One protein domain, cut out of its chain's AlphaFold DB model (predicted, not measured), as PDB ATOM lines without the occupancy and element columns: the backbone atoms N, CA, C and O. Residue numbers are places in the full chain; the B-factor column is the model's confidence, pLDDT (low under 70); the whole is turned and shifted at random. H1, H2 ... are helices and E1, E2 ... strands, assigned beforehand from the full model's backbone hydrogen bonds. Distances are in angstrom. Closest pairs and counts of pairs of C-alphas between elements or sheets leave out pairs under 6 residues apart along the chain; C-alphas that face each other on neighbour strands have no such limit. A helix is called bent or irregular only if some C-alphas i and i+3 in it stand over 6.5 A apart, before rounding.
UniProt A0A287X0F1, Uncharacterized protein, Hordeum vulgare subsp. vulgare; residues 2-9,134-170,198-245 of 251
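What this domain is: This is residues 2 to 9, 134 to 170 and 198 to 245 of the 251 residues of an uncharacterized protein of Hordeum vulgare subsp. vulgare (UniProt A0A287X0F1). You are looking at a small three-stranded sheet with the long helix H1 crossing over its edge strand E2, while the short helices H2, H3 and H4 cluster toward the other end of bent E2. From E3 the long link of residues 201 to 212, its C-alphas 9 to 19 A from the mean of all C-alphas, leads to E4, which is apart from E1, E2 and E3. The 93 printed residues hold, in order, E1 H1 E2 E3 E4 H2 H3 H4; the sheet's order is E1 E3 E2, antiparallel. The class is mixed, helices and strands, and the whole is compact, with a radius of gyration of the C-alphas of 14.2 A and spans of 42 by 33 by 24 A.

Where its parts are: Find E1, residues 4 to 6, from C-alpha 4 at (166.720, 163.584, 216.584). H1, residues 134 to 150, runs 24.4 A from C-alpha 134 at (144.720, 169.986, 216.843). E2, residues 162 to 170, spans 22.5 A and bends by 58 degrees at residue 165. Next come E3, residues 198 to 200, E4, residues 213 to 217, 13.1 A long, and H2, residues 220 to 223. H3, residues 227 to 235, is irregular: C-alphas 229 and 232 are 9.2 A apart. H4, residues 237 to 241, ends at C-alpha 241, (165.563, 170.265, 208.469).

How they stand to each other: Across E1 and E3 find N 5 and O 199, 3.2 A apart; across E3 and E2, N 164 and O 198, 2.7 A. H1 is on the sheet at a height of 10.0 A, across E2 at 68 degrees on the local plane; the closest C-alphas are those of Leu 139 and Ile 163, 7.0 A. H4 only grazes the sheet, and H3 only just does. H2 touches H4, the closest C-alphas being those of Leu 220 and Pro 238, 5.8 A, and only just touches H3, with 3 pairs within 8 A, the closest Ile 223 and Ser 235, 5.0 A. E4 pairs with no named strand. O i to N i+4 pairs are within hydrogen-bond range throughout H4, in 12 of 13 in H1 and 2 of 5 in H3, where 0 of 6 O i to N i+3 pairs are; H2 is too short for an i+4 pair.

The domain as a whole: The C-alphas of Asn 156 and Gln 228 are farthest apart, 42.3 A. Look for two cuts: C-alphas 9 and 134 are 16.7 A apart, and 170 and 198 are 15.4 A. The links H1 to E2 and E3 to E4 are long. pLDDT is under 70 at residues 2 to 9, 134 to 136, 152 to 159 and 203.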
ATOM      1  N   VAL A   2     171.674 165.850 222.046       24.39
ATOM      2  CA  VAL A   2     170.372 165.352 221.537       24.39
ATOM      3  C   VAL A   2     170.337 164.848 220.067       24.39
ATOM      4  O   VAL A   2     170.179 165.660 219.156       24.39
ATOM      5  N   PRO A   3     170.378 163.518 219.807       27.81
ATOM      6  CA  PRO A   3     170.006 162.955 218.505       27.81
ATOM      7  C   PRO A   3     168.496 163.112 218.240       27.81
ATOM      8  O   PRO A   3     167.677 163.083 219.158       27.81
ATOM      9  N   THR A   4     168.111 163.311 216.979       32.81
ATOM     10  CA  THR A   4     166.720 163.584 216.584       32.81
ATOM     11  C   THR A   4     166.086 162.343 215.964       32.81
ATOM     12  O   THR A   4     166.540 161.861 214.928       32.81
ATOM     13  N   LEU A   5     165.003 161.836 216.557       37.97
ATOM     14  CA  LEU A   5     164.239 160.727 215.979       37.97
ATOM     15  C   LEU A   5     163.073 161.266 215.144       37.97
ATOM     16  O   LEU A   5     162.218 161.990 215.656       37.97
ATOM     17  N   LEU A   6     163.023 160.889 213.865       42.00
ATOM     18  CA  LEU A   6     161.907 161.203 212.974       42.00
ATOM     19  C   LEU A   6     160.978 159.994 212.898       42.00
ATOM     20  O   LEU A   6     161.247 159.007 212.215       42.00
ATOM     21  N   TYR A   7     159.880 160.056 213.647       37.50
ATOM     22  CA  TYR A   7     158.890 158.989 213.662       37.50
ATOM     23  C   TYR A   7     157.893 159.146 212.514       37.50
ATOM     24  O   TYR A   7     157.167 160.135 212.424       37.50
ATOM     25  N   PHE A   8     157.801 158.107 211.688       32.59
ATOM     26  CA  PHE A   8     156.772 157.961 210.668       32.59
ATOM     27  C   PHE A   8     155.631 157.110 211.218       32.59
ATOM     28  O   PHE A   8     155.872 155.960 211.611       32.59
ATOM     29  N   PRO A   9     154.375 157.586 211.210       29.81
ATOM     30  CA  PRO A   9     153.248 156.702 211.447       29.81
ATOM     31  C   PRO A   9     153.140 155.719 210.273       29.81
ATOM     32  O   PRO A   9     152.502 155.980 209.258       29.81
ATOM     33  N   CYS A 134     144.461 171.289 217.470       46.62
ATOM     34  CA  CYS A 134     144.720 169.986 216.843       46.62
ATOM     35  C   CYS A 134     146.101 169.419 217.206       46.62
ATOM     36  O   CYS A 134     146.301 168.208 217.156       46.62
ATOM     37  N   ARG A 135     147.058 170.276 217.594       54.81
ATOM     38  CA  ARG A 135     148.420 169.842 217.931       54.81
ATOM     39  C   ARG A 135     148.446 169.018 219.217       54.81
ATOM     40  O   ARG A 135     149.125 168.000 219.254       54.81
ATOM     41  N   ALA A 136     147.683 169.392 220.244       59.44
ATOM     42  CA  ALA A 136     147.756 168.745 221.558       59.44
ATOM     43  C   ALA A 136     147.391 167.244 221.527       59.44
ATOM     44  O   ALA A 136     148.095 166.421 222.118       59.44
ATOM     45  N   ARG A 137     146.338 166.865 220.786       70.62
ATOM     46  CA  ARG A 137     145.889 165.462 220.669       70.62
ATOM     47  C   ARG A 137     146.883 164.598 219.886       70.62
ATOM     48  O   ARG A 137     147.142 163.454 220.267       70.62
ATOM     49  N   ASP A 138     147.476 165.156 218.832       80.94
ATOM     50  CA  ASP A 138     148.484 164.466 218.022       80.94
ATOM     51  C   ASP A 138     149.766 164.197 218.820       80.94
ATOM     52  O   ASP A 138     150.326 163.102 218.736       80.94
ATOM     53  N   LEU A 139     150.194 165.158 219.644       82.75
ATOM     54  CA  LEU A 139     151.383 165.036 220.494       82.75
ATOM     55  C   LEU A 139     151.235 163.908 221.527       82.75
ATOM     56  O   LEU A 139     152.132 163.073 221.663       82.75
ATOM     57  N   GLN A 140     150.089 163.824 222.210       83.94
ATOM     58  CA  GLN A 140     149.820 162.738 223.163       83.94
ATOM     59  C   GLN A 140     149.775 161.370 222.467       83.94
ATOM     60  O   GLN A 140     150.362 160.395 222.947       83.94
ATOM     61  N   GLY A 141     149.121 161.298 221.302       84.56
ATOM     62  CA  GLY A 141     149.079 160.083 220.491       84.56
ATOM     63  C   GLY A 141     150.469 159.635 220.035       84.56
ATOM     64  O   GLY A 141     150.772 158.439 220.070       84.56
ATOM     65  N   LEU A 142     151.328 160.583 219.653       84.75
ATOM     66  CA  LEU A 142     152.710 160.315 219.273       84.75
ATOM     67  C   LEU A 142     153.538 159.823 220.465       84.75
ATOM     68  O   LEU A 142     154.205 158.797 220.335       84.75
ATOM     69  N   LYS A 143     153.435 160.467 221.635       84.94
ATOM     70  CA  LYS A 143     154.107 160.022 222.869       84.94
ATOM     71  C   LYS A 143     153.750 158.570 223.191       84.94
ATOM     72  O   LYS A 143     154.638 157.743 223.383       84.94
ATOM     73  N   ARG A 144     152.456 158.233 223.145       83.88
ATOM     74  CA  ARG A 144     151.969 156.863 223.366       83.88
ATOM     75  C   ARG A 144     152.539 155.869 222.348       83.88
ATOM     76  O   ARG A 144     152.938 154.770 222.723       83.88
ATOM     77  N   LYS A 145     152.593 156.241 221.063       85.44
ATOM     78  CA  LYS A 145     153.147 155.384 219.998       85.44
ATOM     79  C   LYS A 145     154.649 155.151 220.160       85.44
ATOM     80  O   LYS A 145     155.096 154.027 219.946       85.44
ATOM     81  N   LEU A 146     155.404 156.181 220.536       84.12
ATOM     82  CA  LEU A 146     156.839 156.071 220.795       84.12
ATOM     83  C   LEU A 146     157.108 155.152 221.984       84.12
ATOM     84  O   LEU A 146     157.897 154.219 221.852       84.12
ATOM     85  N   SER A 147     156.386 155.336 223.094       83.88
ATOM     86  CA  SER A 147     156.513 154.449 224.254       83.88
ATOM     87  C   SER A 147     156.168 153.000 223.907       83.88
ATOM     88  O   SER A 147     156.938 152.100 224.201       83.88
ATOM     89  N   SER A 148     155.079 152.765 223.173       82.19
ATOM     90  CA  SER A 148     154.660 151.406 222.802       82.19
ATOM     91  C   SER A 148     155.624 150.676 221.853       82.19
ATOM     92  O   SER A 148     155.579 149.449 221.774       82.19
ATOM     93  N   LYS A 149     156.435 151.396 221.066       81.12
ATOM     94  CA  LYS A 149     157.277 150.795 220.014       81.12
ATOM     95  C   LYS A 149     158.767 150.803 220.301       81.12
ATOM     96  O   LYS A 149     159.455 149.998 219.685       81.12
ATOM     97  N   LEU A 150     159.241 151.740 221.116       78.81
ATOM     98  CA  LEU A 150     160.667 152.004 221.285       78.81
ATOM     99  C   LEU A 150     161.101 152.110 222.746       78.81
ATOM    100  O   LEU A 150     162.304 152.063 222.991       78.81
ATOM    101  N   ALA A 151     160.189 152.300 223.705       76.81
ATOM    102  CA  ALA A 151     160.602 152.388 225.101       76.81
ATOM    103  C   ALA A 151     160.971 151.009 225.657       76.81
ATOM    104  O   ALA A 151     160.325 150.011 225.339       76.81
ATOM    105  N   ALA A 152     162.028 150.979 226.467       66.81
ATOM    106  CA  ALA A 152     162.324 149.844 227.324       66.81
ATOM    107  C   ALA A 152     161.257 149.733 228.417       66.81
ATOM    108  O   ALA A 152     160.635 150.733 228.762       66.81
ATOM    109  N   GLU A 153     161.023 148.535 228.953       60.38
ATOM    110  CA  GLU A 153     160.192 148.387 230.148       60.38
ATOM    111  C   GLU A 153     160.946 148.951 231.355       60.38
ATOM    112  O   GLU A 153     161.617 148.235 232.096       60.38
ATOM    113  N   ASP A 154     160.864 150.266 231.540       56.44
ATOM    114  CA  ASP A 154     161.388 150.908 232.735       56.44
ATOM    115  C   ASP A 154     160.366 150.707 233.860       56.44
ATOM    116  O   ASP A 154     159.230 151.181 233.780       56.44
ATOM    117  N   ARG A 155     160.780 150.053 234.952       50.47
ATOM    118  CA  ARG A 155     159.959 149.869 236.168       50.47
ATOM    119  C   ARG A 155     159.443 151.186 236.775       50.47
ATOM    120  O   ARG A 155     158.525 151.146 237.584       50.47
ATOM    121  N   ASN A 156     160.008 152.332 236.378       52.12
ATOM    122  CA  ASN A 156     159.661 153.663 236.881       52.12
ATOM    123  C   ASN A 156     158.709 154.471 235.969       52.12
ATOM    124  O   ASN A 156     158.450 155.633 236.251       52.12
ATOM    125  N   GLY A 157     158.197 153.902 234.868       51.41
ATOM    126  CA  GLY A 157     157.060 154.448 234.098       51.41
ATOM    127  C   GLY A 157     157.254 155.781 233.348       51.41
ATOM    128  O   GLY A 157     156.466 156.096 232.450       51.41
ATOM    129  N   ASP A 158     158.303 156.552 233.633       54.03
ATOM    130  CA  ASP A 158     158.484 157.899 233.089       54.03
ATOM    131  C   ASP A 158     159.282 157.922 231.782       54.03
ATOM    132  O   ASP A 158     160.409 158.409 231.672       54.03
ATOM    133  N   HIS A 159     158.638 157.467 230.708       64.44
ATOM    134  CA  HIS A 159     159.135 157.713 229.356       64.44
ATOM    135  C   HIS A 159     158.879 159.174 228.953       64.44
ATOM    136  O   HIS A 159     157.932 159.507 228.226       64.44
ATOM    137  N   HIS A 160     159.748 160.075 229.411       71.25
ATOM    138  CA  HIS A 160     159.702 161.488 229.053       71.25
ATOM    139  C   HIS A 160     160.215 161.689 227.612       71.25
ATOM    140  O   HIS A 160     161.412 161.824 227.349       71.25
ATOM    141  N   TRP A 161     159.311 161.618 226.630       82.44
ATOM    142  CA  TRP A 161     159.594 161.991 225.240       82.44
ATOM    143  C   TRP A 161     159.447 163.503 225.067       82.44
ATOM    144  O   TRP A 161     158.363 164.043 225.283       82.44
ATOM    145  N   GLN A 162     160.516 164.174 224.638       83.25
ATOM    146  CA  GLN A 162     160.480 165.599 224.312       83.25
ATOM    147  C   GLN A 162     160.091 165.770 222.840       83.25
ATOM    148  O   GLN A 162     160.935 165.727 221.946       83.25
ATOM    149  N   ILE A 163     158.793 165.918 222.579       84.00
ATOM    150  CA  ILE A 163     158.275 166.153 221.227       84.00
ATOM    151  C   ILE A 163     158.281 167.661 220.958       84.00
ATOM    152  O   ILE A 163     157.713 168.434 221.725       84.00
ATOM    153  N   GLY A 164     158.951 168.065 219.885       82.56
ATOM    154  CA  GLY A 164     159.059 169.440 219.410       82.56
ATOM    155  C   GLY A 164     157.990 169.807 218.380       82.56
ATOM    156  O   GLY A 164     156.856 169.326 218.415       82.56
ATOM    157  N   GLU A 165     158.351 170.696 217.454       82.25
ATOM    158  CA  GLU A 165     157.419 171.230 216.461       82.25
ATOM    159  C   GLU A 165     157.097 170.251 215.317       82.25
ATOM    160  O   GLU A 165     157.838 169.307 215.026       82.25
ATOM    161  N   CYS A 166     155.962 170.504 214.657       85.81
ATOM    162  CA  CYS A 166     155.592 169.836 213.413       85.81
ATOM    163  C   CYS A 166     156.412 170.436 212.266       85.81
ATOM    164  O   CYS A 166     156.303 171.634 212.002       85.81
ATOM    165  N   ILE A 167     157.209 169.608 211.593       85.12
ATOM    166  CA  ILE A 167     158.125 170.043 210.531       85.12
ATOM    167  C   ILE A 167     157.540 169.873 209.129       85.12
ATOM    168  O   ILE A 167     158.026 170.500 208.198       85.12
ATOM    169  N   GLY A 168     156.498 169.054 208.965       84.44
ATOM    170  CA  GLY A 168     155.890 168.821 207.659       84.44
ATOM    171  C   GLY A 168     154.553 168.101 207.751       84.44
ATOM    172  O   GLY A 168     154.298 167.341 208.692       84.44
ATOM    173  N   MET A 169     153.697 168.351 206.764       85.81
ATOM    174  CA  MET A 169     152.376 167.747 206.647       85.81
ATOM    175  C   MET A 169     152.147 167.282 205.214       85.81
ATOM    176  O   MET A 169     152.498 167.984 204.269       85.81
ATOM    177  N   TRP A 170     151.553 166.102 205.070       86.12
ATOM    178  CA  TRP A 170     151.172 165.550 203.781       86.12
ATOM    179  C   TRP A 170     149.751 165.025 203.818       86.12
ATOM    180  O   TRP A 170     149.331 164.401 204.792       86.12
ATOM    181  N   LEU A 198     159.518 166.739 215.120       86.56
ATOM    182  CA  LEU A 198     160.868 166.646 215.656       86.56
ATOM    183  C   LEU A 198     160.810 166.042 217.064       86.56
ATOM    184  O   LEU A 198     160.086 166.560 217.910       86.56
ATOM    185  N   VAL A 199     161.565 164.982 217.356       86.50
ATOM    186  CA  VAL A 199     161.661 164.425 218.718       86.50
ATOM    187  C   VAL A 199     163.084 164.577 219.230       86.50
ATOM    188  O   VAL A 199     164.023 164.067 218.620       86.50
ATOM    189  N   ARG A 200     163.231 165.256 220.370       81.75
ATOM    190  CA  ARG A 200     164.501 165.445 221.073       81.75
ATOM    191  C   ARG A 200     164.762 164.248 221.994       81.75
ATOM    192  O   ARG A 200     163.976 163.961 222.899       81.75
ATOM    193  N   LEU A 201     165.859 163.534 221.760       82.06
ATOM    194  CA  LEU A 201     166.348 162.446 222.608       82.06
ATOM    195  C   LEU A 201     167.359 162.931 223.670       82.06
ATOM    196  O   LEU A 201     168.225 163.744 223.369       82.06
ATOM    197  N   PRO A 202     167.324 162.424 224.913       76.38
ATOM    198  CA  PRO A 202     168.367 162.723 225.898       76.38
ATOM    199  C   PRO A 202     169.737 162.167 225.455       76.38
ATOM    200  O   PRO A 202     169.817 161.401 224.497       76.38
ATOM    201  N   MET A 203     170.818 162.561 226.145       69.31
ATOM    202  CA  MET A 203     172.195 162.168 225.786       69.31
ATOM    203  C   MET A 203     172.389 160.652 225.710       69.31
ATOM    204  O   MET A 203     173.013 160.171 224.774       69.31
ATOM    205  N   ALA A 204     171.810 159.911 226.652       71.19
ATOM    206  CA  ALA A 204     171.760 158.460 226.624       71.19
ATOM    207  C   ALA A 204     170.296 158.022 226.710       71.19
ATOM    208  O   ALA A 204     169.556 158.464 227.593       71.19
ATOM    209  N   ARG A 205     169.867 157.175 225.772       74.50
ATOM    210  CA  ARG A 205     168.554 156.527 225.809       74.50
ATOM    211  C   ARG A 205     168.655 155.123 225.246       74.50
ATOM    212  O   ARG A 205     169.199 154.933 224.162       74.50
ATOM    213  N   GLN A 206     168.079 154.166 225.960       78.06
ATOM    214  CA  GLN A 206     167.926 152.804 225.471       78.06
ATOM    215  C   GLN A 206     166.645 152.692 224.640       78.06
ATOM    216  O   GLN A 206     165.600 153.237 225.007       78.06
ATOM    217  N   PHE A 207     166.738 151.996 223.508       82.25
ATOM    218  CA  PHE A 207     165.595 151.684 222.658       82.25
ATOM    219  C   PHE A 207     165.404 150.178 222.587       82.25
ATOM    220  O   PHE A 207     166.330 149.452 222.228       82.25
ATOM    221  N   VAL A 208     164.185 149.715 222.850       82.81
ATOM    222  CA  VAL A 208     163.814 148.321 222.599       82.81
ATOM    223  C   VAL A 208     163.166 148.244 221.230       82.81
ATOM    224  O   VAL A 208     162.096 148.800 220.991       82.81
ATOM    225  N   VAL A 209     163.840 147.562 220.308       82.31
ATOM    226  CA  VAL A 209     163.366 147.404 218.933       82.31
ATOM    227  C   VAL A 209     162.750 146.013 218.779       82.31
ATOM    228  O   VAL A 209     163.435 145.011 218.997       82.31
ATOM    229  N   PRO A 210     161.473 145.911 218.370       81.31
ATOM    230  CA  PRO A 210     160.850 144.629 218.071       81.31
ATOM    231  C   PRO A 210     161.641 143.841 217.020       81.31
ATOM    232  O   PRO A 210     162.094 144.411 216.029       81.31
ATOM    233  N   ARG A 211     161.731 142.512 217.172       82.12
ATOM    234  CA  ARG A 211     162.528 141.628 216.287       82.12
ATOM    235  C   ARG A 211     162.174 141.736 214.796       82.12
ATOM    236  O   ARG A 211     162.993 141.434 213.938       82.12
ATOM    237  N   ASN A 212     160.954 142.162 214.468       84.06
ATOM    238  CA  ASN A 212     160.495 142.353 213.091       84.06
ATOM    239  C   ASN A 212     160.909 143.701 212.477       84.06
ATOM    240  O   ASN A 212     160.547 143.981 211.331       84.06
ATOM    241  N   LEU A 213     161.621 144.548 213.219       80.50
ATOM    242  CA  LEU A 213     162.049 145.877 212.803       80.50
ATOM    243  C   LEU A 213     163.567 146.023 212.974       80.50
ATOM    244  O   LEU A 213     164.199 145.295 213.737       80.50
ATOM    245  N   LYS A 214     164.158 146.947 212.219       83.12
ATOM    246  CA  LYS A 214     165.528 147.434 212.422       83.12
ATOM    247  C   LYS A 214     165.478 148.938 212.584       83.12
ATOM    248  O   LYS A 214     164.848 149.616 211.770       83.12
ATOM    249  N   LEU A 215     166.129 149.434 213.628       82.88
ATOM    250  CA  LEU A 215     166.364 150.855 213.818       82.88
ATOM    251  C   LEU A 215     167.650 151.209 213.071       82.88
ATOM    252  O   LEU A 215     168.700 150.640 213.357       82.88
ATOM    253  N   LEU A 216     167.539 152.076 212.069       86.56
ATOM    254  CA  LEU A 216     168.646 152.484 211.211       86.56
ATOM    255  C   LEU A 216     168.875 153.982 211.372       86.56
ATOM    256  O   LEU A 216     167.937 154.766 211.235       86.56
ATOM    257  N   ALA A 217     170.118 154.367 211.629       83.75
ATOM    258  CA  ALA A 217     170.557 155.752 211.566       83.75
ATOM    259  C   ALA A 217     171.013 156.022 210.124       83.75
ATOM    260  O   ALA A 217     172.001 155.444 209.674       83.75
ATOM    261  N   VAL A 218     170.250 156.819 209.373       85.44
ATOM    262  CA  VAL A 218     170.517 157.085 207.950       85.44
ATOM    263  C   VAL A 218     170.991 158.529 207.774       85.44
ATOM    264  O   VAL A 218     170.232 159.426 208.126       85.44
ATOM    265  N   PRO A 219     172.196 158.795 207.235       86.81
ATOM    266  CA  PRO A 219     172.676 160.158 207.002       86.81
ATOM    267  C   PRO A 219     171.722 160.982 206.127       86.81
ATOM    268  O   PRO A 219     171.113 160.458 205.191       86.81
ATOM    269  N   LEU A 220     171.629 162.293 206.384       83.94
ATOM    270  CA  LEU A 220     170.766 163.196 205.606       83.94
ATOM    271  C   LEU A 220     171.123 163.216 204.111       83.94
ATOM    272  O   LEU A 220     170.229 163.287 203.271       83.94
ATOM    273  N   SER A 221     172.407 163.076 203.780       86.81
ATOM    274  CA  SER A 221     172.894 162.986 202.398       86.81
ATOM    275  C   SER A 221     172.368 161.756 201.651       86.81
ATOM    276  O   SER A 221     172.147 161.825 200.449       86.81
ATOM    277  N   GLN A 222     172.120 160.641 202.346       85.88
ATOM    278  CA  GLN A 222     171.651 159.397 201.729       85.88
ATOM    279  C   GLN A 222     170.162 159.444 201.363       85.88
ATOM    280  O   GLN A 222     169.721 158.761 200.432       85.88
ATOM    281  N   ILE A 223     169.375 160.215 202.114       88.62
ATOM    282  CA  ILE A 223     167.931 160.335 201.884       88.62
ATOM    283  C   ILE A 223     167.571 161.491 200.947       88.62
ATOM    284  O   ILE A 223     166.507 161.433 200.331       88.62
ATOM    285  N   HIS A 224     168.426 162.512 200.825       88.50
ATOM    286  CA  HIS A 224     168.188 163.681 199.978       88.50
ATOM    287  C   HIS A 224     167.909 163.277 198.524       88.50
ATOM    288  O   HIS A 224     168.642 162.474 197.951       88.50
ATOM    289  N   ASP A 225     166.808 163.784 197.962       85.81
ATOM    290  CA  ASP A 225     166.316 163.506 196.602       85.81
ATOM    291  C   ASP A 225     166.168 162.020 196.221       85.81
ATOM    292  O   ASP A 225     165.947 161.667 195.062       85.81
ATOM    293  N   ASN A 226     166.178 161.112 197.203       86.69
ATOM    294  CA  ASN A 226     166.085 159.675 196.967       86.69
ATOM    295  C   ASN A 226     164.661 159.137 197.193       86.69
ATOM    296  O   ASN A 226     164.408 158.226 197.993       86.69
ATOM    297  N   ALA A 227     163.699 159.723 196.478       85.31
ATOM    298  CA  ALA A 227     162.285 159.367 196.598       85.31
ATOM    299  C   ALA A 227     161.964 157.951 196.083       85.31
ATOM    300  O   ALA A 227     160.949 157.380 196.480       85.31
ATOM    301  N   GLN A 228     162.819 157.366 195.240       86.88
ATOM    302  CA  GLN A 228     162.624 156.013 194.704       86.88
ATOM    303  C   GLN A 228     162.811 154.936 195.778       86.88
ATOM    304  O   GLN A 228     162.045 153.976 195.838       86.88
ATOM    305  N   VAL A 229     163.806 155.105 196.655       86.56
ATOM    306  CA  VAL A 229     164.116 154.127 197.710       86.56
ATOM    307  C   VAL A 229     163.338 154.425 198.990       86.56
ATOM    308  O   VAL A 229     162.791 153.514 199.612       86.56
ATOM    309  N   TYR A 230     163.282 155.697 199.389       83.62
ATOM    310  CA  TYR A 230     162.726 156.099 200.682       83.62
ATOM    311  C   TYR A 230     161.314 156.689 200.594       83.62
ATOM    312  O   TYR A 230     160.648 156.871 201.612       83.62
ATOM    313  N   GLY A 231     160.815 156.964 199.392       87.75
ATOM    314  CA  GLY A 231     159.530 157.619 199.192       87.75
ATOM    315  C   GLY A 231     159.593 159.150 199.322       87.75
ATOM    316  O   GLY A 231     160.589 159.719 199.782       87.75
ATOM    317  N   PRO A 232     158.507 159.840 198.934       85.25
ATOM    318  CA  PRO A 232     158.475 161.301 198.812       85.25
ATOM    319  C   PRO A 232     158.525 162.040 200.157       85.25
ATOM    320  O   PRO A 232     158.959 163.181 200.219       85.25
ATOM    321  N   ILE A 233     158.083 161.405 201.247       87.06
ATOM    322  CA  ILE A 233     158.065 162.042 202.571       87.06
ATOM    323  C   ILE A 233     159.466 162.014 203.197       87.06
ATOM    324  O   ILE A 233     159.932 163.027 203.709       87.06
ATOM    325  N   ILE A 234     160.151 160.863 203.157       88.75
ATOM    326  CA  ILE A 234     161.478 160.718 203.775       88.75
ATOM    327  C   ILE A 234     162.523 161.542 203.018       88.75
ATOM    328  O   ILE A 234     163.339 162.212 203.643       88.75
ATOM    329  N   SER A 235     162.475 161.526 201.686       88.38
ATOM    330  CA  SER A 235     163.421 162.283 200.856       88.38
ATOM    331  C   SER A 235     163.315 163.800 201.021       88.38
ATOM    332  O   SER A 235     164.300 164.500 200.824       88.38
ATOM    333  N   ALA A 236     162.161 164.305 201.468       87.94
ATOM    334  CA  ALA A 236     161.960 165.719 201.769       87.94
ATOM    335  C   ALA A 236     162.503 166.148 203.145       87.94
ATOM    336  O   ALA A 236     162.575 167.346 203.420       87.94
ATOM    337  N   ILE A 237     162.886 165.212 204.026       89.06
ATOM    338  CA  ILE A 237     163.373 165.537 205.377       89.06
ATOM    339  C   ILE A 237     164.531 166.540 205.361       89.06
ATOM    340  O   ILE A 237     164.444 167.501 206.126       89.06
ATOM    341  N   PRO A 238     165.605 166.365 204.564       89.75
ATOM    342  CA  PRO A 238     166.746 167.275 204.636       89.75
ATOM    343  C   PRO A 238     166.341 168.721 204.328       89.75
ATOM    344  O   PRO A 238     166.754 169.635 205.036       89.75
ATOM    345  N   ASN A 239     165.425 168.914 203.373       89.69
ATOM    346  CA  ASN A 239     164.884 170.231 203.031       89.69
ATOM    347  C   ASN A 239     164.110 170.846 204.202       89.69
ATOM    348  O   ASN A 239     164.275 172.026 204.500       89.69
ATOM    349  N   LEU A 240     163.317 170.051 204.924       87.00
ATOM    350  CA  LEU A 240     162.568 170.518 206.098       87.00
ATOM    351  C   LEU A 240     163.456 170.792 207.314       87.00
ATOM    352  O   LEU A 240     163.103 171.608 208.167       87.00
ATOM    353  N   LEU A 241     164.588 170.098 207.401       85.88
ATOM    354  CA  LEU A 241     165.563 170.265 208.469       85.88
ATOM    355  C   LEU A 241     166.524 171.437 208.234       85.88
ATOM    356  O   LEU A 241     167.127 171.898 209.196       85.88
ATOM    357  N   SER A 242     166.619 171.955 207.005       86.56
ATOM    358  CA  SER A 242     167.519 173.063 206.639       86.56
ATOM    359  C   SER A 242     167.338 174.329 207.490       86.56
ATOM    360  O   SER A 242     168.299 175.048 207.738       86.56
ATOM    361  N   LYS A 243     166.123 174.577 207.998       85.94
ATOM    362  CA  LYS A 243     165.814 175.721 208.871       85.94
ATOM    363  C   LYS A 243     166.292 175.563 210.321       85.94
ATOM    364  O   LYS A 243     166.129 176.489 211.113       85.94
ATOM    365  N   PHE A 244     166.799 174.391 210.704       83.00
ATOM    366  CA  PHE A 244     167.239 174.102 212.066       83.00
ATOM    367  C   PHE A 244     168.761 174.135 212.167       83.00
ATOM    368  O   PHE A 244     169.467 173.536 211.361       83.00
ATOM    369  N   SER A 245     169.270 174.773 213.217       80.31
ATOM    370  CA  SER A 245     170.691 174.731 213.558       80.31
ATOM    371  C   SER A 245     171.000 173.480 214.382       80.31
ATOM    372  O   SER A 245     170.424 173.272 215.454       80.31
TER     373      SER A 245